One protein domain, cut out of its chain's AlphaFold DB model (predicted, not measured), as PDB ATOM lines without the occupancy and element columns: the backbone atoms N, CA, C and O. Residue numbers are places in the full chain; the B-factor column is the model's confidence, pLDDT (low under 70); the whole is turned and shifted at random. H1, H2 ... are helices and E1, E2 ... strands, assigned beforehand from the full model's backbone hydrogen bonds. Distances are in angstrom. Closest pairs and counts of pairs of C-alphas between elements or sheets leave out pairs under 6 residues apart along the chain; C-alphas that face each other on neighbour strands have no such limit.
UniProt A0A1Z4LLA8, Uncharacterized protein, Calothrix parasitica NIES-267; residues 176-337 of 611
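AT A GLANCE: This is residues 176 to 337 of the 611 residues of an uncharacterized protein of Calothrix parasitica NIES-267 (UniProt A0A1Z4LLA8). A long, twisted hairpin of E6 and E7 reaches from a denser end, which holds the small sheet E4 E1 E8 E9 and three short helices, to a thinner end of loops and the strand E3. After H2 the backbone runs through E2 to a loop tip at Ile 214, then turns back into E3, which pairs with the last part of E6. The printed part has 162 residues, under half of them in named elements: three helices and nine strands, in the order H1 E1 H2 E2 E3 E4 E5 E6 E7 E8 H3 E9, class mixed. The sheet E4 E1 E8 E9 and the branched sheet of E3, E5, E6 and E7 are both antiparallel. The whole is loose, with a radius of gyration of the C-alphas of 18.9 A, and elongated, spanning 56 by 33 by 26 A.

HOW THE PARTS SIT: Start with H1, residues 176 to 184, on the strongly twisted branched sheet of E3 (223 to 227), E5 (238 to 241), E6 (248 to 260) and E7 (278 to 288). H1 is over E5 at a height over the sheet of 9.6 A; the closest C-alphas, of Glu 183 and Cys 238, are 6.1 A apart. Next come E1 (189 to 192) and H2 (193 to 198); H2 is over E8 (296 to 301) at a height of 7.9 A, and C-alphas 196 and 297, their closest, are 6.6 A apart. E1 pairs with E8, N 190 to O 300 at 2.9 A, and with E4 (233 to 235), N 191 to O 234 at 2.8 A. E2 (207 to 209) pairs with no named strand. E5 E6 E7 is a meander, each strand the antiparallel neighbour of the one before, and two hairpins: look for N 240 and O 249 at 2.8 A, and N 252 and O 282 at 2.8 A. E6 bends by 63 degrees at residue 257; E3, on the same side of it as E5, has N 224 and O 259 at 2.9 A. H3 (304 to 312) only grazes the sheet that holds E4, E1 and E8, with its residues 306 to 311, and is near H1, with 7 pairs of C-alphas within 10 A. E9 (327 to 330) pairs with E8, N 299 to O 327 at 2.8 A. In H1, H2 and H3 every O i to N i+4 pair is within hydrogen-bond range.

IN THESE COORDINATES: Find C-alpha 176 at (123.139, 113.726, 125.391), where H1 begins. E6 runs 34.4 A from C-alpha 248 to C-alpha 260 at (111.847, 101.877, 163.814), and E7 29.1 A back. E8 is 15.0 A long, E3 13.6 A. E9 ends at C-alpha 330, (109.985, 115.303, 125.172).

THE WHOLE: The C-alphas of Ile 214 and Glu 319 are farthest apart, 61.4 A. The printed part has no cut; the long links are E2 to E3, E6 to E7 and H3 to E9. Mean pLDDT of the printed part is 91.6, and no printed residue is under 70.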
ATOM      1  N   LEU A 176     121.959 113.441 124.577       91.94
ATOM      2  CA  LEU A 176     123.139 113.726 125.391       91.94
ATOM      3  C   LEU A 176     123.346 115.237 125.591       91.94
ATOM      4  O   LEU A 176     123.560 115.675 126.718       91.94
ATOM      5  N   GLU A 177     123.205 116.040 124.531       92.00
ATOM      6  CA  GLU A 177     123.261 117.509 124.631       92.00
ATOM      7  C   GLU A 177     122.125 118.049 125.517       92.00
ATOM      8  O   GLU A 177     122.341 118.931 126.348       92.00
ATOM      9  N   LEU A 178     120.914 117.498 125.392       94.00
ATOM     10  CA  LEU A 178     119.793 117.871 126.252       94.00
ATOM     11  C   LEU A 178     120.076 117.543 127.722       94.00
ATOM     12  O   LEU A 178     119.830 118.380 128.583       94.00
ATOM     13  N   ILE A 179     120.615 116.364 128.021       93.44
ATOM     14  CA  ILE A 179     120.968 115.963 129.388       93.44
ATOM     15  C   ILE A 179     121.985 116.933 129.997       93.44
ATOM     16  O   ILE A 179     121.775 117.385 131.120       93.44
ATOM     17  N   GLN A 180     123.007 117.345 129.241       92.25
ATOM     18  CA  GLN A 180     123.972 118.358 129.690       92.25
ATOM     19  C   GLN A 180     123.293 119.697 130.019       92.25
ATOM     20  O   GLN A 180     123.616 120.333 131.024       92.25
ATOM     21  N   ILE A 181     122.312 120.118 129.212       94.56
ATOM     22  CA  ILE A 181     121.508 121.321 129.485       94.56
ATOM     23  C   ILE A 181     120.683 121.146 130.770       94.56
ATOM     24  O   ILE A 181     120.621 122.067 131.586       94.56
ATOM     25  N   LEU A 182     120.041 119.988 130.960       95.50
ATOM     26  CA  LEU A 182     119.239 119.709 132.155       95.50
ATOM     27  C   LEU A 182     120.096 119.695 133.417       95.50
ATOM     28  O   LEU A 182     119.677 120.249 134.427       95.50
ATOM     29  N   GLU A 183     121.292 119.120 133.353       93.62
ATOM     30  CA  GLU A 183     122.224 119.059 134.474       93.62
ATOM     31  C   GLU A 183     122.766 120.444 134.850       93.62
ATOM     32  O   GLU A 183     122.737 120.818 136.025       93.62
ATOM     33  N   LEU A 184     123.150 121.254 133.855       95.19
ATOM     34  CA  LEU A 184     123.596 122.638 134.060       95.19
ATOM     35  C   LEU A 184     122.516 123.511 134.723       95.19
ATOM     36  O   LEU A 184     122.827 124.431 135.481       95.19
ATOM     37  N   HIS A 185     121.242 123.230 134.443       95.81
ATOM     38  CA  HIS A 185     120.099 123.991 134.948       95.81
ATOM     39  C   HIS A 185     119.260 123.244 135.993       95.81
ATOM     40  O   HIS A 185     118.147 123.687 136.291       95.81
ATOM     41  N   ARG A 186     119.772 122.157 136.584       95.06
ATOM     42  CA  ARG A 186     118.992 121.257 137.454       95.06
ATOM     43  C   ARG A 186     118.313 121.972 138.626       95.06
ATOM     44  O   ARG A 186     117.145 121.730 138.895       95.06
ATOM     45  N   HIS A 187     118.985 122.961 139.218       95.75
ATOM     46  CA  HIS A 187     118.475 123.756 140.344       95.75
ATOM     47  C   HIS A 187     117.294 124.677 139.976       95.75
ATOM     48  O   HIS A 187     116.660 125.282 140.836       95.75
ATOM     49  N   SER A 188     116.997 124.829 138.681       96.81
ATOM     50  CA  SER A 188     115.851 125.592 138.172       96.81
ATOM     51  C   SER A 188     114.708 124.709 137.670       96.81
ATOM     52  O   SER A 188     113.741 125.232 137.108       96.81
ATOM     53  N   ILE A 189     114.818 123.387 137.822       97.12
ATOM     54  CA  ILE A 189     113.874 122.413 137.280       97.12
ATOM     55  C   ILE A 189     113.491 121.431 138.386       97.12
ATOM     56  O   ILE A 189     114.350 120.829 139.020       97.12
ATOM     57  N   ILE A 190     112.190 121.233 138.588       96.38
ATOM     58  CA  ILE A 190     111.669 120.193 139.481       96.38
ATOM     59  C   ILE A 190     110.864 119.175 138.675       96.38
ATOM     60  O   ILE A 190     110.091 119.551 137.794       96.38
ATOM     61  N   VAL A 191     111.045 117.887 138.956       96.06
ATOM     62  CA  VAL A 191     110.454 116.758 138.225       96.06
ATOM     63  C   VAL A 191     109.273 116.190 138.997       96.06
ATOM     64  O   VAL A 191     109.363 115.971 140.202       96.06
ATOM     65  N   ASN A 192     108.178 115.904 138.295       95.44
ATOM     66  CA  ASN A 192     107.026 115.207 138.855       95.44
ATOM     67  C   ASN A 192     107.334 113.703 138.999       95.44
ATOM     68  O   ASN A 192     107.393 112.967 138.008       95.44
ATOM     69  N   LEU A 193     107.514 113.234 140.235       92.06
ATOM     70  CA  LEU A 193     107.886 111.846 140.521       92.06
ATOM     71  C   LEU A 193     106.783 110.844 140.231       92.06
ATOM     72  O   LEU A 193     107.077 109.722 139.816       92.06
ATOM     73  N   LYS A 194     105.525 111.228 140.443       91.00
ATOM     74  CA  LYS A 194     104.390 110.355 140.163       91.00
ATOM     75  C   LYS A 194     104.373 109.969 138.684       91.00
ATOM     76  O   LYS A 194     104.398 108.785 138.361       91.00
ATOM     77  N   GLN A 195     104.462 110.958 137.795       91.44
ATOM     78  CA  GLN A 195     104.507 110.704 136.354       91.44
ATOM     79  C   GLN A 195     105.791 110.015 135.895       91.44
ATOM     80  O   GLN A 195     105.750 109.197 134.976       91.44
ATOM     81  N   LEU A 196     106.929 110.315 136.527       91.31
ATOM     82  CA  LEU A 196     108.175 109.604 136.249       91.31
ATOM     83  C   LEU A 196     108.024 108.102 136.528       91.31
ATOM     84  O   LEU A 196     108.417 107.283 135.703       91.31
ATOM     85  N   ARG A 197     107.423 107.737 137.667       87.75
ATOM     86  CA  ARG A 197     107.217 106.340 138.080       87.75
ATOM     87  C   ARG A 197     106.187 105.619 137.216       87.75
ATOM     88  O   ARG A 197     106.438 104.484 136.831       87.75
ATOM     89  N   GLU A 198     105.079 106.275 136.870       84.88
ATOM     90  CA  GLU A 198     104.042 105.713 135.988       84.88
ATOM     91  C   GLU A 198     104.597 105.328 134.604       84.88
ATOM     92  O   GLU A 198     104.176 104.333 134.013       84.88
ATOM     93  N   ASN A 199     105.583 106.082 134.111       79.44
ATOM     94  CA  ASN A 199     106.205 105.866 132.805       79.44
ATOM     95  C   ASN A 199     107.529 105.082 132.865       79.44
ATOM     96  O   ASN A 199     108.140 104.848 131.822       79.44
ATOM     97  N   TYR A 200     107.979 104.666 134.051       84.38
ATOM     98  CA  TYR A 200     109.244 103.961 134.243       84.38
ATOM     99  C   TYR A 200     109.035 102.460 134.452       84.38
ATOM    100  O   TYR A 200     108.136 102.010 135.158       84.38
ATOM    101  N   GLN A 201     109.932 101.660 133.878       76.25
ATOM    102  CA  GLN A 201     110.025 100.229 134.161       76.25
ATOM    103  C   GLN A 201     111.416  99.886 134.689       76.25
ATOM    104  O   GLN A 201     112.425 100.249 134.095       76.25
ATOM    105  N   TYR A 202     111.479  99.144 135.788       78.06
ATOM    106  CA  TYR A 202     112.749  98.757 136.385       78.06
ATOM    107  C   TYR A 202     113.559  97.821 135.464       78.06
ATOM    108  O   TYR A 202     113.003  96.899 134.868       78.06
ATOM    109  N   LYS A 203     114.872  98.067 135.339       76.06
ATOM    110  CA  LYS A 203     115.782  97.348 134.414       76.06
ATOM    111  C   LYS A 203     116.739  96.364 135.089       76.06
ATOM    112  O   LYS A 203     117.471  95.660 134.400       76.06
ATOM    113  N   GLY A 204     116.734  96.299 136.418       78.62
ATOM    114  CA  GLY A 204     117.529  95.341 137.185       78.62
ATOM    115  C   GLY A 204     116.683  94.226 137.792       78.62
ATOM    116  O   GLY A 204     115.464  94.165 137.624       78.62
ATOM    117  N   VAL A 205     117.325  93.356 138.571       82.31
ATOM    118  CA  VAL A 205     116.613  92.438 139.474       82.31
ATOM    119  C   VAL A 205     116.115  93.231 140.678       82.31
ATOM    120  O   VAL A 205     116.916  93.886 141.356       82.31
ATOM    121  N   LYS A 206     114.801  93.213 140.931       83.38
ATOM    122  CA  LYS A 206     114.187  93.872 142.090       83.38
ATOM    123  C   LYS A 206     114.849  93.330 143.353       83.38
ATOM    124  O   LYS A 206     114.999  92.118 143.525       83.38
ATOM    125  N   ARG A 207     115.268  94.241 144.228       84.94
ATOM    126  CA  ARG A 207     115.858  93.893 145.518       84.94
ATOM    127  C   ARG A 207     114.861  94.201 146.623       84.94
ATOM    128  O   ARG A 207     114.293  95.287 146.657       84.94
ATOM    129  N   LEU A 208     114.646  93.241 147.510       87.38
ATOM    130  CA  LEU A 208     113.821  93.399 148.702       87.38
ATOM    131  C   LEU A 208     114.721  93.821 149.863       87.38
ATOM    132  O   LEU A 208     115.823  93.290 150.008       87.38
ATOM    133  N   LYS A 209     114.266  94.773 150.685       89.88
ATOM    134  CA  LYS A 209     114.976  95.166 151.910       89.88
ATOM    135  C   LYS A 209     114.890  94.028 152.931       89.88
ATOM    136  O   LYS A 209     113.792  93.600 153.283       89.88
ATOM    137  N   GLY A 210     116.041  93.561 153.401       90.75
ATOM    138  CA  GLY A 210     116.184  92.448 154.334       90.75
ATOM    139  C   GLY A 210     117.186  91.389 153.879       90.75
ATOM    140  O   GLY A 210     117.696  91.431 152.758       90.75
ATOM    141  N   SER A 211     117.429  90.425 154.761       90.31
ATOM    142  CA  SER A 211     118.260  89.234 154.536       90.31
ATOM    143  C   SER A 211     117.385  87.984 154.585       90.31
ATOM    144  O   SER A 211     116.343  88.008 155.228       90.31
ATOM    145  N   ARG A 212     117.773  86.890 153.922       88.88
ATOM    146  CA  ARG A 212     117.072  85.606 154.078       88.88
ATOM    147  C   ARG A 212     117.708  84.795 155.203       88.88
ATOM    148  O   ARG A 212     118.931  84.806 155.339       88.88
ATOM    149  N   ASP A 213     116.882  84.130 155.997       90.12
ATOM    150  CA  ASP A 213     117.334  83.169 157.000       90.12
ATOM    151  C   ASP A 213     117.710  81.814 156.363       90.12
ATOM    152  O   ASP A 213     117.649  81.637 155.144       90.12
ATOM    153  N   ILE A 214     118.093  80.842 157.197       90.56
ATOM    154  CA  ILE A 214     118.442  79.480 156.757       90.56
ATOM    155  C   ILE A 214     117.281  78.735 156.077       90.56
ATOM    156  O   ILE A 214     117.524  77.796 155.325       90.56
ATOM    157  N   ASN A 215     116.037  79.156 156.325       88.69
ATOM    158  CA  ASN A 215     114.822  78.580 155.752       88.69
ATOM    159  C   ASN A 215     114.367  79.340 154.493       88.69
ATOM    160  O   ASN A 215     113.334  79.013 153.913       88.69
ATOM    161  N   GLY A 216     115.111  80.370 154.074       84.12
ATOM    162  CA  GLY A 216     114.765  81.226 152.945       84.12
ATOM    163  C   GLY A 216     113.734  82.314 153.265       84.12
ATOM    164  O   GLY A 216     113.330  83.043 152.356       84.12
ATOM    165  N   GLN A 217     113.314  82.493 154.519       89.25
ATOM    166  CA  GLN A 217     112.362  83.530 154.917       89.25
ATOM    167  C   GLN A 217     113.036  84.907 154.986       89.25
ATOM    168  O   GLN A 217     114.150  85.050 155.485       89.25
ATOM    169  N   LEU A 218     112.359  85.946 154.482       89.75
ATOM    170  CA  LEU A 218     112.874  87.318 154.502       89.75
ATOM    171  C   LEU A 218     112.791  87.923 155.914       89.75
ATOM    172  O   LEU A 218     111.707  88.253 156.393       89.75
ATOM    173  N   ILE A 219     113.947  88.151 156.531       92.69
ATOM    174  CA  ILE A 219     114.126  88.961 157.736       92.69
ATOM    175  C   ILE A 219     114.247  90.425 157.312       92.69
ATOM    176  O   ILE A 219     115.240  90.832 156.696       92.69
ATOM    177  N   LYS A 220     113.233  91.230 157.641       92.69
ATOM    178  CA  LYS A 220     113.250  92.674 157.384       92.69
ATOM    179  C   LYS A 220     114.224  93.387 158.338       92.69
ATOM    180  O   LYS A 220     114.396  92.934 159.469       92.69
ATOM    181  N   PRO A 221     114.848  94.499 157.914       94.31
ATOM    182  CA  PRO A 221     115.639  95.335 158.812       94.31
ATOM    183  C   PRO A 221     114.771  95.893 159.950       94.31
ATOM    184  O   PRO A 221     113.580  96.132 159.755       94.31
ATOM    185  N   TRP A 222     115.373  96.142 161.115       94.88
ATOM    186  CA  TRP A 222     114.661  96.714 162.269       94.88
ATOM    187  C   TRP A 222     114.376  98.222 162.117       94.88
ATOM    188  O   TRP A 222     113.561  98.776 162.850       94.88
ATOM    189  N   LEU A 223     115.001  98.865 161.124       94.88
ATOM    190  CA  LEU A 223     114.775 100.255 160.726       94.88
ATOM    191  C   LEU A 223     114.152 100.344 159.329       94.88
ATOM    192  O   LEU A 223     114.398  99.503 158.462       94.88
ATOM    193  N   LYS A 224     113.405 101.420 159.084       93.81
ATOM    194  CA  LYS A 224     112.926 101.842 157.761       93.81
ATOM    195  C   LYS A 224     113.139 103.349 157.573       93.81
ATOM    196  O   LYS A 224     113.487 104.064 158.506       93.81
ATOM    197  N   THR A 225     112.956 103.814 156.342       92.50
ATOM    198  CA  THR A 225     113.091 105.227 155.953       92.50
ATOM    199  C   THR A 225     111.726 105.834 155.679       92.50
ATOM    200  O   THR A 225     110.932 105.205 154.974       92.50
ATOM    201  N   GLU A 226     111.511 107.067 156.118       91.38
ATOM    202  CA  GLU A 226     110.347 107.889 155.771       91.38
ATOM    203  C   GLU A 226     110.803 109.199 155.139       91.38
ATOM    204  O   GLU A 226     111.788 109.778 155.589       91.38
ATOM    205  N   TYR A 227     110.105 109.664 154.101       90.50
ATOM    206  CA  TYR A 227     110.401 110.961 153.491       90.50
ATOM    207  C   TYR A 227     110.033 112.093 154.450       90.50
ATOM    208  O   TYR A 227     109.051 111.998 155.181       90.50
ATOM    209  N   ILE A 228     110.846 113.148 154.457       88.88
ATOM    210  CA  ILE A 228     110.565 114.350 155.256       88.88
ATOM    211  C   ILE A 228     109.499 115.209 154.570       88.88
ATOM    212  O   ILE A 228     108.727 115.895 155.235       88.88
ATOM    213  N   ASP A 229     109.457 115.167 153.239       84.81
ATOM    214  CA  ASP A 229     108.494 115.887 152.423       84.81
ATOM    215  C   ASP A 229     107.436 114.948 151.813       84.81
ATOM    216  O   ASP A 229     107.744 113.850 151.339       84.81
ATOM    217  N   ASP A 230     106.192 115.424 151.750       79.88
ATOM    218  CA  ASP A 230     105.075 114.754 151.063       79.88
ATOM    219  C   ASP A 230     104.916 115.235 149.604       79.88
ATOM    220  O   ASP A 230     103.873 115.054 148.975       79.88
ATOM    221  N   GLY A 231     105.935 115.906 149.055       84.12
ATOM    222  CA  GLY A 231     105.874 116.528 147.739       84.12
ATOM    223  C   GLY A 231     105.949 115.523 146.588       84.12
ATOM    224  O   GLY A 231     106.817 114.653 146.544       84.12
ATOM    225  N   ASP A 232     105.090 115.706 145.582       89.75
ATOM    226  CA  ASP A 232     105.169 114.972 144.306       89.75
ATOM    227  C   ASP A 232     106.279 115.494 143.375       89.75
ATOM    228  O   ASP A 232     106.583 114.869 142.353       89.75
ATOM    229  N   TYR A 233     106.865 116.650 143.699       93.44
ATOM    230  CA  TYR A 233     107.932 117.277 142.929       93.44
ATOM    231  C   TYR A 233     109.226 117.293 143.719       93.44
ATOM    232  O   TYR A 233     109.249 117.676 144.884       93.44
ATOM    233  N   VAL A 234     110.307 116.954 143.032       93.25
ATOM    234  CA  VAL A 234     111.665 116.999 143.571       93.25
ATOM    235  C   VAL A 234     112.568 117.751 142.621       93.25
ATOM    236  O   VAL A 234     112.265 117.864 141.435       93.25
ATOM    237  N   GLU A 235     113.679 118.254 143.134       93.25
ATOM    238  CA  GLU A 235     114.727 118.824 142.299       93.25
ATOM    239  C   GLU A 235     115.185 117.836 141.217       93.25
ATOM    240  O   GLU A 235     115.219 116.621 141.433       93.25
ATOM    241  N   MET A 236     115.491 118.358 140.027       95.12
ATOM    242  CA  MET A 236     116.053 117.557 138.947       95.12
ATOM    243  C   MET A 236     117.328 116.862 139.429       95.12
ATOM    244  O   MET A 236     118.229 117.489 139.987       95.12
ATOM    245  N   GLY A 237     117.379 115.555 139.193       91.38
ATOM    246  CA  GLY A 237     118.508 114.722 139.570       91.38
ATOM    247  C   GLY A 237     119.790 115.040 138.801       91.38
ATOM    248  O   GLY A 237     119.804 115.833 137.859       91.38
ATOM    249  N   CYS A 238     120.868 114.363 139.189       93.81
ATOM    250  CA  CYS A 238     122.099 114.328 138.396       93.81
ATOM    251  C   CYS A 238     122.033 113.177 137.390       93.81
ATOM    252  O   CYS A 238     121.319 112.196 137.617       93.81
ATOM    253  N   PHE A 239     122.757 113.288 136.279       94.62
ATOM    254  CA  PHE A 239     122.774 112.251 135.255       94.62
ATOM    255  C   PHE A 239     124.125 111.548 135.247       94.62
ATOM    256  O   PHE A 239     125.168 112.178 135.157       94.62
ATOM    257  N   GLU A 240     124.103 110.221 135.309       94.06
ATOM    258  CA  GLU A 240     125.311 109.405 135.322       94.06
ATOM    259  C   GLU A 240     125.337 108.487 134.106       94.06
ATOM    260  O   GLU A 240     124.451 107.647 133.903       94.06
ATOM    261  N   MET A 241     126.383 108.640 133.298       94.75
ATOM    262  CA  MET A 241     126.673 107.746 132.186       94.75
ATOM    263  C   MET A 241     127.446 106.534 132.694       94.75
ATOM    264  O   MET A 241     128.436 106.654 133.417       94.75
ATOM    265  N   ASN A 242     127.009 105.345 132.297       95.00
ATOM    266  CA  ASN A 242     127.689 104.126 132.691       95.00
ATOM    267  C   ASN A 242     129.065 104.007 132.008       95.00
ATOM    268  O   ASN A 242     129.237 104.355 130.843       95.00
ATOM    269  N   ARG A 243     130.039 103.461 132.742       94.81
ATOM    270  CA  ARG A 243     131.445 103.386 132.316       94.81
ATOM    271  C   ARG A 243     131.726 102.363 131.213       94.81
ATOM    272  O   ARG A 243     132.790 102.440 130.614       94.81
ATOM    273  N   ASN A 244     130.844 101.384 130.985       94.75
ATOM    274  CA  ASN A 244     131.055 100.341 129.969       94.75
ATOM    275  C   ASN A 244     129.779  99.844 129.271       94.75
ATOM    276  O   ASN A 244     129.803  98.819 128.595       94.75
ATOM    277  N   THR A 245     128.657 100.547 129.420       94.56
ATOM    278  CA  THR A 245     127.425 100.309 128.651       94.56
ATOM    279  C   THR A 245     126.859 101.636 128.175       94.56
ATOM    280  O   THR A 245     127.050 102.659 128.831       94.56
ATOM    281  N   ALA A 246     126.096 101.631 127.080       94.81
ATOM    282  CA  ALA A 246     125.367 102.815 126.623       94.81
ATOM    283  C   ALA A 246     124.109 103.078 127.473       94.81
ATOM    284  O   ALA A 246     122.980 103.042 126.988       94.81
ATOM    285  N   THR A 247     124.311 103.321 128.765       94.81
ATOM    286  CA  THR A 247     123.252 103.516 129.759       94.81
ATOM    287  C   THR A 247     123.416 104.877 130.419       94.81
ATOM    288  O   THR A 247     124.527 105.238 130.807       94.81
ATOM    289  N   ILE A 248     122.313 105.608 130.582       95.56
ATOM    290  CA  ILE A 248     122.264 106.850 131.361       95.56
ATOM    291  C   ILE A 248     121.222 106.690 132.456       95.56
ATOM    292  O   ILE A 248     120.065 106.363 132.174       95.56
ATOM    293  N   ASN A 249     121.625 106.945 133.694       94.94
ATOM    294  CA  ASN A 249     120.732 106.988 134.842       94.94
ATOM    295  C   ASN A 249     120.530 108.431 135.300       94.94
ATOM    296  O   ASN A 249     121.445 109.238 135.228       94.94
ATOM    297  N   MET A 250     119.335 108.732 135.788       95.00
ATOM    298  CA  MET A 250     119.020 109.946 136.525       95.00
ATOM    299  C   MET A 250     118.934 109.592 138.010       95.00
ATOM    300  O   MET A 250     118.055 108.824 138.415       95.00
ATOM    301  N   LEU A 251     119.844 110.147 138.801       94.62
ATOM    302  CA  LEU A 251     119.912 109.996 140.246       94.62
ATOM    303  C   LEU A 251     119.062 111.079 140.910       94.62
ATOM    304  O   LEU A 251     119.429 112.253 140.920       94.62
ATOM    305  N   VAL A 252     117.922 110.679 141.466       92.31
ATOM    306  CA  VAL A 252     117.038 111.552 142.240       92.31
ATOM    307  C   VAL A 252     117.350 111.418 143.723       92.31
ATOM    308  O   VAL A 252     117.351 110.314 144.271       92.31
ATOM    309  N   THR A 253     117.502 112.563 144.373       91.19
ATOM    310  CA  THR A 253     117.861 112.674 145.783       91.19
ATOM    311  C   THR A 253     116.674 113.195 146.590       91.19
ATOM    312  O   THR A 253     116.022 114.156 146.182       91.19
ATOM    313  N   ARG A 254     116.365 112.566 147.730       90.38
ATOM    314  CA  ARG A 254     115.327 113.031 148.669       90.38
ATOM    315  C   ARG A 254     115.783 112.898 150.108       90.38
ATOM    316  O   ARG A 254     116.490 111.950 150.444       90.38
ATOM    317  N   GLN A 255     115.309 113.806 150.949       91.88
ATOM    318  CA  GLN A 255     115.576 113.755 152.377       91.88
ATOM    319  C   GLN A 255     114.636 112.767 153.068       91.88
ATOM    320  O   GLN A 255     113.434 112.703 152.786       91.88
ATOM    321  N   VAL A 256     115.208 111.967 153.958       92.44
ATOM    322  CA  VAL A 256     114.532 110.935 154.731       92.44
ATOM    323  C   VAL A 256     114.988 110.967 156.183       92.44
ATOM    324  O   VAL A 256     116.120 111.318 156.496       92.44
ATOM    325  N   LYS A 257     114.111 110.512 157.067       92.88
ATOM    326  CA  LYS A 257     114.430 110.190 158.459       92.88
ATOM    327  C   LYS A 257     114.416 108.678 158.659       92.88
ATOM    328  O   LYS A 257     113.710 107.948 157.949       92.88
ATOM    329  N   LEU A 258     115.185 108.208 159.635       93.88
ATOM    330  CA  LEU A 258     115.120 106.822 160.089       93.88
ATOM    331  C   LEU A 258     114.032 106.668 161.146       93.88
ATOM    332  O   LEU A 258     113.925 107.471 162.070       93.88
ATOM    333  N   VAL A 259     113.245 105.606 161.023       94.44
ATOM    334  CA  VAL A 259     112.261 105.210 162.029       94.44
ATOM    335  C   VAL A 259     112.373 103.715 162.293       94.44
ATOM    336  O   VAL A 259     112.775 102.935 161.420       94.44
ATOM    337  N   LYS A 260     111.994 103.291 163.491       94.94
ATOM    338  CA  LYS A 260     111.847 101.877 163.814       94.94
ATOM    339  C   LYS A 260     110.739 101.236 162.983       94.94
ATOM    340  O   LYS A 260     109.681 101.815 162.751       94.94
ATOM    341  N   ALA A 261     110.975 100.009 162.531       93.00
ATOM    342  CA  ALA A 261     110.000  99.279 161.729       93.00
ATOM    343  C   ALA A 261     108.797  98.769 162.549       93.00
ATOM    344  O   ALA A 261     107.754  98.505 161.957       93.00
ATOM    345  N   GLU A 262     108.952  98.608 163.870       93.25
ATOM    346  CA  GLU A 262     107.933  98.051 164.776       93.25
ATOM    347  C   GLU A 262     106.827  99.052 165.144       93.25
ATOM    348  O   GLU A 262     105.653  98.691 165.146       93.25
ATOM    349  N   ASP A 263     107.204 100.298 165.432       93.62
ATOM    350  CA  ASP A 263     106.348 101.308 166.064       93.62
ATOM    351  C   ASP A 263     106.466 102.697 165.409       93.62
ATOM    352  O   ASP A 263     105.855 103.649 165.882       93.62
ATOM    353  N   GLU A 264     107.247 102.818 164.328       92.25
ATOM    354  CA  GLU A 264     107.486 104.071 163.593       92.25
ATOM    355  C   GLU A 264     108.160 105.172 164.426       92.25
ATOM    356  O   GLU A 264     108.219 106.330 164.007       92.25
ATOM    357  N   THR A 265     108.745 104.818 165.575       94.00
ATOM    358  CA  THR A 265     109.465 105.773 166.420       94.00
ATOM    359  C   THR A 265     110.691 106.324 165.672       94.00
ATOM    360  O   THR A 265     111.532 105.530 165.227       94.00
ATOM    361  N   PRO A 266     110.844 107.657 165.539       92.94
ATOM    362  CA  PRO A 266     112.002 108.266 164.890       92.94
ATOM    363  C   PRO A 266     113.317 108.014 165.627       92.94
ATOM    364  O   PRO A 266     113.384 108.094 166.853       92.94
ATOM    365  N   ILE A 267     114.378 107.774 164.860       94.00
ATOM    366  CA  ILE A 267     115.756 107.765 165.349       94.00
ATOM    367  C   ILE A 267     116.330 109.161 165.134       94.00
ATOM    368  O   ILE A 267     116.529 109.578 163.996       94.00
ATOM    369  N   ILE A 268     116.553 109.880 166.232       91.81
ATOM    370  CA  ILE A 268     116.952 111.293 166.191       91.81
ATOM    371  C   ILE A 268     118.471 111.448 166.131       91.81
ATOM    372  O   ILE A 268     118.983 112.358 165.481       91.81
ATOM    373  N   GLU A 269     119.189 110.548 166.798       93.44
ATOM    374  CA  GLU A 269     120.636 110.599 166.961       93.44
ATOM    375  C   GLU A 269     121.235 109.198 166.808       93.44
ATOM    376  O   GLU A 269     120.666 108.222 167.302       93.44
ATOM    377  N   ILE A 270     122.364 109.103 166.108       92.44
ATOM    378  CA  ILE A 270     123.158 107.882 165.936       92.44
ATOM    379  C   ILE A 270     124.627 108.270 166.072       92.44
ATOM    380  O   ILE A 270     125.097 109.133 165.334       92.44
ATOM    381  N   ALA A 271     125.368 107.624 166.972       90.69
ATOM    382  CA  ALA A 271     126.807 107.833 167.139       90.69
ATOM    383  C   ALA A 271     127.218 109.306 167.382       90.69
ATOM    384  O   ALA A 271     128.305 109.724 166.975       90.69
ATOM    385  N   GLY A 272     126.355 110.107 168.022       89.31
ATOM    386  CA  GLY A 272     126.576 111.544 168.237       89.31
ATOM    387  C   GLY A 272     126.176 112.449 167.064       89.31
ATOM    388  O   GLY A 272     126.463 113.645 167.092       89.31
ATOM    389  N   LEU A 273     125.553 111.900 166.015       89.69
ATOM    390  CA  LEU A 273     125.119 112.623 164.819       89.69
ATOM    391  C   LEU A 273     123.599 112.676 164.736       89.69
ATOM    392  O   LEU A 273     122.927 111.678 164.991       89.69
ATOM    393  N   LEU A 274     123.057 113.809 164.293       89.31
ATOM    394  CA  LEU A 274     121.635 113.916 163.985       89.31
ATOM    395  C   LEU A 274     121.294 113.041 162.768       89.31
ATOM    396  O   LEU A 274     121.967 113.104 161.744       89.31
ATOM    397  N   ALA A 275     120.238 112.235 162.882       84.06
ATOM    398  CA  ALA A 275     119.786 111.292 161.851       84.06
ATOM    399  C   ALA A 275     118.463 111.726 161.185       84.06
ATOM    400  O   ALA A 275     117.736 110.915 160.600       84.06
ATOM    401  N   ASN A 276     118.143 113.019 161.293       79.56
ATOM    402  CA  ASN A 276     116.843 113.580 160.926       79.56
ATOM    403  C   ASN A 276     116.748 113.987 159.452       79.56
ATOM    404  O   ASN A 276     115.639 114.186 158.970       79.56
ATOM    405  N   ASP A 277     117.879 114.127 158.764       84.38
ATOM    406  CA  ASP A 277     118.039 114.661 157.407       84.38
ATOM    407  C   ASP A 277     119.005 113.798 156.580       84.38
ATOM    408  O   ASP A 277     119.924 114.266 155.908       84.38
ATOM    409  N   LEU A 278     118.793 112.486 156.643       91.56
ATOM    410  CA  LEU A 278     119.551 111.536 155.845       91.56
ATOM    411  C   LEU A 278     119.089 111.569 154.395       91.56
ATOM    412  O   LEU A 278     117.941 111.858 154.070       91.56
ATOM    413  N   THR A 279     119.983 111.193 153.494       91.25
ATOM    414  CA  THR A 279     119.700 111.252 152.065       91.25
ATOM    415  C   THR A 279     119.368 109.874 151.492       91.25
ATOM    416  O   THR A 279     120.101 108.901 151.675       91.25
ATOM    417  N   SER A 280     118.256 109.802 150.761       89.56
ATOM    418  CA  SER A 280     117.843 108.651 149.961       89.56
ATOM    419  C   SER A 280     118.052 108.923 148.475       89.56
ATOM    420  O   SER A 280     117.732 109.998 147.967       89.56
ATOM    421  N   TYR A 281     118.550 107.907 147.782       90.25
ATOM    422  CA  TYR A 281     118.970 107.961 146.390       90.25
ATOM    423  C   TYR A 281     118.146 106.980 145.560       90.25
ATOM    424  O   TYR A 281     118.117 105.782 145.849       90.25
ATOM    425  N   ASN A 282     117.482 107.475 144.516       88.81
ATOM    426  CA  ASN A 282     116.692 106.665 143.593       88.81
ATOM    427  C   ASN A 282     117.211 106.833 142.166       88.81
ATOM    428  O   ASN A 282     117.192 107.936 141.623       88.81
ATOM    429  N   ASN A 283     117.625 105.729 141.546       90.44
ATOM    430  CA  ASN A 283     118.134 105.721 140.178       90.44
ATOM    431  C   ASN A 283     117.040 105.363 139.173       90.44
ATOM    432  O   ASN A 283     116.440 104.288 139.247       90.44
ATOM    433  N   TYR A 284     116.840 106.240 138.193       92.31
ATOM    434  CA  TYR A 284     115.924 106.048 137.076       92.31
ATOM    435  C   TYR A 284     116.710 105.935 135.771       92.31
ATOM    436  O   TYR A 284     117.318 106.894 135.313       92.31
ATOM    437  N   THR A 285     116.701 104.760 135.149       93.12
ATOM    438  CA  THR A 285     117.372 104.540 133.859       93.12
ATOM    439  C   THR A 285     116.639 105.276 132.737       93.12
ATOM    440  O   THR A 285     115.530 104.891 132.373       93.12
ATOM    441  N   VAL A 286     117.264 106.323 132.194       93.44
ATOM    442  CA  VAL A 286     116.755 107.146 131.082       93.44
ATOM    443  C   VAL A 286     117.034 106.468 129.747       93.44
ATOM    444  O   VAL A 286     116.144 106.375 128.904       93.44
ATOM    445  N   VAL A 287     118.257 105.965 129.576       93.38
ATOM    446  CA  VAL A 287     118.705 105.197 128.407       93.38
ATOM    447  C   VAL A 287     119.294 103.892 128.908       93.38
ATOM    448  O   VAL A 287     120.059 103.911 129.868       93.38
ATOM    449  N   SER A 288     118.961 102.777 128.269       91.19
ATOM    450  CA  SER A 288     119.499 101.457 128.587       91.19
ATOM    451  C   SER A 288     120.052 100.822 127.321       91.19
ATOM    452  O   SER A 288     119.300 100.644 126.371       91.19
ATOM    453  N   ASP A 289     121.337 100.464 127.321       88.81
ATOM    454  CA  ASP A 289     122.009  99.792 126.193       88.81
ATOM    455  C   ASP A 289     121.742 100.453 124.818       88.81
ATOM    456  O   ASP A 289     121.521  99.779 123.816       88.81
ATOM    457  N   GLY A 290     121.742 101.791 124.764       89.38
ATOM    458  CA  GLY A 290     121.529 102.548 123.527       89.38
ATOM    459  C   GLY A 290     120.062 102.662 123.092       89.38
ATOM    460  O   GLY A 290     119.789 102.980 121.927       89.38
ATOM    461  N   GLU A 291     119.116 102.415 124.003       88.75
ATOM    462  CA  GLU A 291     117.674 102.571 123.786       88.75
ATOM    463  C   GLU A 291     117.035 103.496 124.825       88.75
ATOM    464  O   GLU A 291     117.274 103.379 126.031       88.75
ATOM    465  N   LEU A 292     116.200 104.427 124.354       90.25
ATOM    466  CA  LEU A 292     115.458 105.340 125.219       90.25
ATOM    467  C   LEU A 292     114.421 104.564 126.033       90.25
ATOM    468  O   LEU A 292     113.598 103.835 125.482       90.25
ATOM    469  N   HIS A 293     114.433 104.780 127.343       88.25
ATOM    470  CA  HIS A 293     113.546 104.100 128.278       88.25
ATOM    471  C   HIS A 293     112.534 105.042 128.935       88.25
ATOM    472  O   HIS A 293     111.398 104.651 129.187       88.25
ATOM    473  N   ILE A 294     112.914 106.303 129.151       90.12
ATOM    474  CA  ILE A 294     112.010 107.355 129.632       90.12
ATOM    475  C   ILE A 294     111.694 108.284 128.466       90.12
ATOM    476  O   ILE A 294     112.562 108.977 127.951       90.12
ATOM    477  N   LYS A 295     110.433 108.285 128.040       89.69
ATOM    478  CA  LYS A 295     109.971 108.991 126.835       89.69
ATOM    479  C   LYS A 295     109.826 110.497 127.037       89.69
ATOM    480  O   LYS A 295     110.050 111.286 126.125       89.69
ATOM    481  N   SER A 296     109.432 110.907 128.236       92.00
ATOM    482  CA  SER A 296     109.259 112.313 128.577       92.00
ATOM    483  C   SER A 296     109.391 112.541 130.076       92.00
ATOM    484  O   SER A 296     109.226 111.614 130.872       92.00
ATOM    485  N   LEU A 297     109.684 113.784 130.448       94.75
ATOM    486  CA  LEU A 297     109.720 114.241 131.831       94.75
ATOM    487  C   LEU A 297     108.710 115.369 132.002       94.75
ATOM    488  O   LEU A 297     108.764 116.368 131.281       94.75
ATOM    489  N   LYS A 298     107.808 115.228 132.972       96.19
ATOM    490  CA  LYS A 298     106.930 116.319 133.386       96.19
ATOM    491  C   LYS A 298     107.620 117.127 134.476       96.19
ATOM    492  O   LYS A 298     108.024 116.569 135.497       96.19
ATOM    493  N   VAL A 299     107.776 118.425 134.244       96.94
ATOM    494  CA  VAL A 299     108.591 119.311 135.079       96.94
ATOM    495  C   VAL A 299     107.904 120.642 135.350       96.94
ATOM    496  O   VAL A 299     107.047 121.072 134.583       96.94
ATOM    497  N   LYS A 300     108.339 121.340 136.398       97.50
ATOM    498  CA  LYS A 300     108.139 122.787 136.543       97.50
ATOM    499  C   LYS A 300     109.483 123.488 136.461       97.50
ATOM    500  O   LYS A 300     110.502 122.937 136.875       97.50
ATOM    501  N   ILE A 301     109.472 124.699 135.916       97.75
ATOM    502  CA  ILE A 301     110.681 125.476 135.646       97.75
ATOM    503  C   ILE A 301     110.549 126.813 136.364       97.75
ATOM    504  O   ILE A 301     109.613 127.567 136.107       97.75
ATOM    505  N   SER A 302     111.483 127.120 137.261       97.31
ATOM    506  CA  SER A 302     111.471 128.369 138.035       97.31
ATOM    507  C   SER A 302     112.186 129.523 137.322       97.31
ATOM    508  O   SER A 302     111.945 130.689 137.628       97.31
ATOM    509  N   SER A 303     113.039 129.217 136.339       97.25
ATOM    510  CA  SER A 303     113.858 130.189 135.611       97.25
ATOM    511  C   SER A 303     113.344 130.430 134.192       97.25
ATOM    512  O   SER A 303     113.374 129.533 133.346       97.25
ATOM    513  N   LYS A 304     112.980 131.684 133.887       96.69
ATOM    514  CA  LYS A 304     112.624 132.103 132.520       96.69
ATOM    515  C   LYS A 304     113.760 131.836 131.525       96.69
ATOM    516  O   LYS A 304     113.503 131.378 130.422       96.69
ATOM    517  N   LYS A 305     115.021 132.051 131.926       96.94
ATOM    518  CA  LYS A 305     116.191 131.787 131.067       96.94
ATOM    519  C   LYS A 305     116.280 130.313 130.668       96.94
ATOM    520  O   LYS A 305     116.540 130.004 129.512       96.94
ATOM    521  N   THR A 306     116.042 129.412 131.622       96.50
ATOM    522  CA  THR A 306     116.039 127.964 131.379       96.50
ATOM    523  C   THR A 306     114.879 127.565 130.468       96.50
ATOM    524  O   THR A 306     115.074 126.783 129.542       96.50
ATOM    525  N   PHE A 307     113.692 128.142 130.679       97.44
ATOM    526  CA  PHE A 307     112.546 127.942 129.793       97.44
ATOM    527  C   PHE A 307     112.839 128.397 128.355       97.44
ATOM    528  O   PHE A 307     112.647 127.617 127.425       97.44
ATOM    529  N   ASP A 308     113.349 129.619 128.175       96.56
ATOM    530  CA  ASP A 308     113.646 130.189 126.857       96.56
ATOM    531  C   ASP A 308     114.686 129.338 126.104       96.56
ATOM    532  O   ASP A 308     114.516 129.071 124.913       96.56
ATOM    533  N   LEU A 309     115.712 128.830 126.801       96.00
ATOM    534  CA  LEU A 309     116.713 127.920 126.233       96.00
ATOM    535  C   LEU A 309     116.100 126.585 125.781       96.00
ATOM    536  O   LEU A 309     116.323 126.147 124.652       96.00
ATOM    537  N   LEU A 310     115.314 125.932 126.642       94.31
ATOM    538  CA  LEU A 310     114.668 124.656 126.314       94.31
ATOM    539  C   LEU A 310     113.648 124.814 125.176       94.31
ATOM    540  O   LEU A 310     113.528 123.934 124.321       94.31
ATOM    541  N   LYS A 311     112.956 125.955 125.117       93.81
ATOM    542  CA  LYS A 311     112.077 126.319 124.004       93.81
ATOM    543  C   LYS A 311     112.868 126.523 122.709       93.81
ATOM    544  O   LYS A 311     112.502 125.952 121.686       93.81
ATOM    545  N   GLN A 312     113.977 127.267 122.746       93.12
ATOM    546  CA  GLN A 312     114.859 127.482 121.589       93.12
ATOM    547  C   GLN A 312     115.404 126.162 121.025       93.12
ATOM    548  O   GLN A 312     115.519 126.005 119.813       93.12
ATOM    549  N   LYS A 313     115.704 125.193 121.897       90.62
ATOM    550  CA  LYS A 313     116.164 123.843 121.531       90.62
ATOM    551  C   LYS A 313     115.029 122.916 121.055       90.62
ATOM    552  O   LYS A 313     115.260 121.734 120.795       90.62
ATOM    553  N   GLY A 314     113.794 123.423 120.959       88.88
ATOM    554  CA  GLY A 314     112.621 122.667 120.514       88.88
ATOM    555  C   GLY A 314     112.236 121.532 121.466       88.88
ATOM    556  O   GLY A 314     111.754 120.493 121.023       88.88
ATOM    557  N   VAL A 315     112.527 121.678 122.762       90.12
ATOM    558  CA  VAL A 315     112.295 120.650 123.792       90.12
ATOM    559  C   VAL A 315     110.945 120.826 124.475       90.12
ATOM    560  O   VAL A 315     110.319 119.842 124.868       90.12
ATOM    561  N   ILE A 316     110.491 122.075 124.577       91.31
ATOM    562  CA  ILE A 316     109.212 122.467 125.165       91.31
ATOM    563  C   ILE A 316     108.378 123.166 124.091       91.31
ATOM    564  O   ILE A 316     108.864 124.072 123.418       91.31
ATOM    565  N   ALA A 317     107.114 122.759 123.956       89.31
ATOM    566  CA  ALA A 317     106.181 123.313 122.970       89.31
ATOM    567  C   ALA A 317     105.410 124.556 123.462       89.31
ATOM    568  O   ALA A 317     104.739 125.214 122.673       89.31
ATOM    569  N   ALA A 318     105.469 124.875 124.758       91.31
ATOM    570  CA  ALA A 318     104.713 125.980 125.342       91.31
ATOM    571  C   ALA A 318     105.166 127.352 124.811       91.31
ATOM    572  O   ALA A 318     106.359 127.634 124.671       91.31
ATOM    573  N   GLU A 319     104.202 128.240 124.561       90.81
ATOM    574  CA  GLU A 319     104.478 129.576 124.027       90.81
ATOM    575  C   GLU A 319     105.003 130.540 125.093       90.81
ATOM    576  O   GLU A 319     105.970 131.262 124.841       90.81
ATOM    577  N   ASN A 320     104.405 130.529 126.285       94.38
ATOM    578  CA  ASN A 320     104.682 131.492 127.346       94.38
ATOM    579  C   ASN A 320     105.261 130.818 128.595       94.38
ATOM    580  O   ASN A 320     104.894 129.694 128.950       94.38
ATOM    581  N   PHE A 321     106.150 131.541 129.275       96.62
ATOM    582  CA  PHE A 321     106.697 131.138 130.567       96.62
ATOM    583  C   PHE A 321     105.697 131.413 131.701       96.62
ATOM    584  O   PHE A 321     105.197 132.528 131.839       96.62
ATOM    585  N   ASP A 322     105.478 130.409 132.541       95.81
ATOM    586  CA  ASP A 322     104.691 130.416 133.765       95.81
ATOM    587  C   ASP A 322     105.288 129.390 134.742       95.81
ATOM    588  O   ASP A 322     105.235 128.181 134.528       95.81
ATOM    589  N   PHE A 323     105.827 129.877 135.856       93.81
ATOM    590  CA  PHE A 323     106.469 129.044 136.874       93.81
ATOM    591  C   PHE A 323     105.497 128.115 137.626       93.81
ATOM    592  O   PHE A 323     105.940 127.227 138.356       93.81
ATOM    593  N   ARG A 324     104.177 128.319 137.493       94.62
ATOM    594  CA  ARG A 324     103.154 127.432 138.073       94.62
ATOM    595  C   ARG A 324     102.762 126.291 137.140       94.62
ATOM    596  O   ARG A 324     102.259 125.275 137.624       94.62
ATOM    597  N   SER A 325     102.981 126.469 135.841       95.19
ATOM    598  CA  SER A 325     102.598 125.515 134.810       95.19
ATOM    599  C   SER A 325     103.503 124.291 134.808       95.19
ATOM    600  O   SER A 325     104.703 124.367 135.073       95.19
ATOM    601  N   ASP A 326     102.907 123.152 134.468       95.56
ATOM    602  CA  ASP A 326     103.661 121.954 134.147       95.56
ATOM    603  C   ASP A 326     104.078 121.965 132.678       95.56
ATOM    604  O   ASP A 326     103.258 122.168 131.779       95.56
ATOM    605  N   TYR A 327     105.342 121.651 132.437       96.81
ATOM    606  CA  TYR A 327     105.919 121.494 131.114       96.81
ATOM    607  C   TYR A 327     106.299 120.040 130.868       96.81
ATOM    608  O   TYR A 327     106.755 119.341 131.771       96.81
ATOM    609  N   THR A 328     106.153 119.594 129.623       95.56
ATOM    610  CA  THR A 328     106.622 118.277 129.186       95.56
ATOM    611  C   THR A 328     107.897 118.445 128.376       95.56
ATOM    612  O   THR A 328     107.885 119.057 127.309       95.56
ATOM    613  N   ILE A 329     108.988 117.874 128.876       94.38
ATOM    614  CA  ILE A 329     110.244 117.705 128.149       94.38
ATOM    615  C   ILE A 329     110.135 116.397 127.365       94.38
ATOM    616  O   ILE A 329     110.092 115.320 127.963       94.38
ATOM    617  N   ASN A 330     110.066 116.482 126.035       89.19
ATOM    618  CA  ASN A 330     109.985 115.303 125.172       89.19
ATOM    619  C   ASN A 330     111.387 114.771 124.821       89.19
ATOM    620  O   ASN A 330     112.196 115.498 124.233       89.19
ATOM    621  N   LEU A 331     111.647 113.507 125.166       90.38
ATOM    622  CA  LEU A 331     112.901 112.800 124.899       90.38
ATOM    623  C   LEU A 331     112.801 111.859 123.682       90.38
ATOM    624  O   LEU A 331     113.831 111.431 123.165       90.38
ATOM    625  N   GLU A 332     111.593 111.539 123.207       87.25
ATOM    626  CA  GLU A 332     111.374 110.647 122.063       87.25
ATOM    627  C   GLU A 332     111.849 111.247 120.736       87.25
ATOM    628  O   GLU A 332     111.888 112.461 120.549       87.25
ATOM    629  N   ASN A 333     112.158 110.363 119.779       82.38
ATOM    630  CA  ASN A 333     112.526 110.683 118.392       82.38
ATOM    631  C   ASN A 333     113.775 111.571 118.216       82.38
ATOM    632  O   ASN A 333     114.126 111.916 117.086       82.38
ATOM    633  N   ARG A 334     114.485 111.885 119.304       87.31
ATOM    634  CA  ARG A 334     115.777 112.575 119.279       87.31
ATOM    635  C   ARG A 334     116.915 111.591 119.014       87.31
ATOM    636  O   ARG A 334     116.867 110.457 119.501       87.31
ATOM    637  N   PRO A 335     117.972 112.003 118.294       88.62
ATOM    638  CA  PRO A 335     119.188 111.204 118.225       88.62
ATOM    639  C   PRO A 335     119.815 111.118 119.623       88.62
ATOM    640  O   PRO A 335     119.846 112.107 120.353       88.62
ATOM    641  N   LEU A 336     120.315 109.944 120.021       91.38
ATOM    642  CA  LEU A 336     120.919 109.778 121.352       91.38
ATOM    643  C   LEU A 336     122.213 110.588 121.503       91.38
ATOM    644  O   LEU A 336     122.468 111.160 122.559       91.38
ATOM    645  N   VAL A 337     122.991 110.660 120.427       91.25
ATOM    646  CA  VAL A 337     124.270 111.366 120.336       91.25
ATOM    647  C   VAL A 337     124.346 112.134 119.023       91.25
ATOM    648  O   VAL A 337     123.671 111.779 118.054       91.25
TER     649      VAL A 337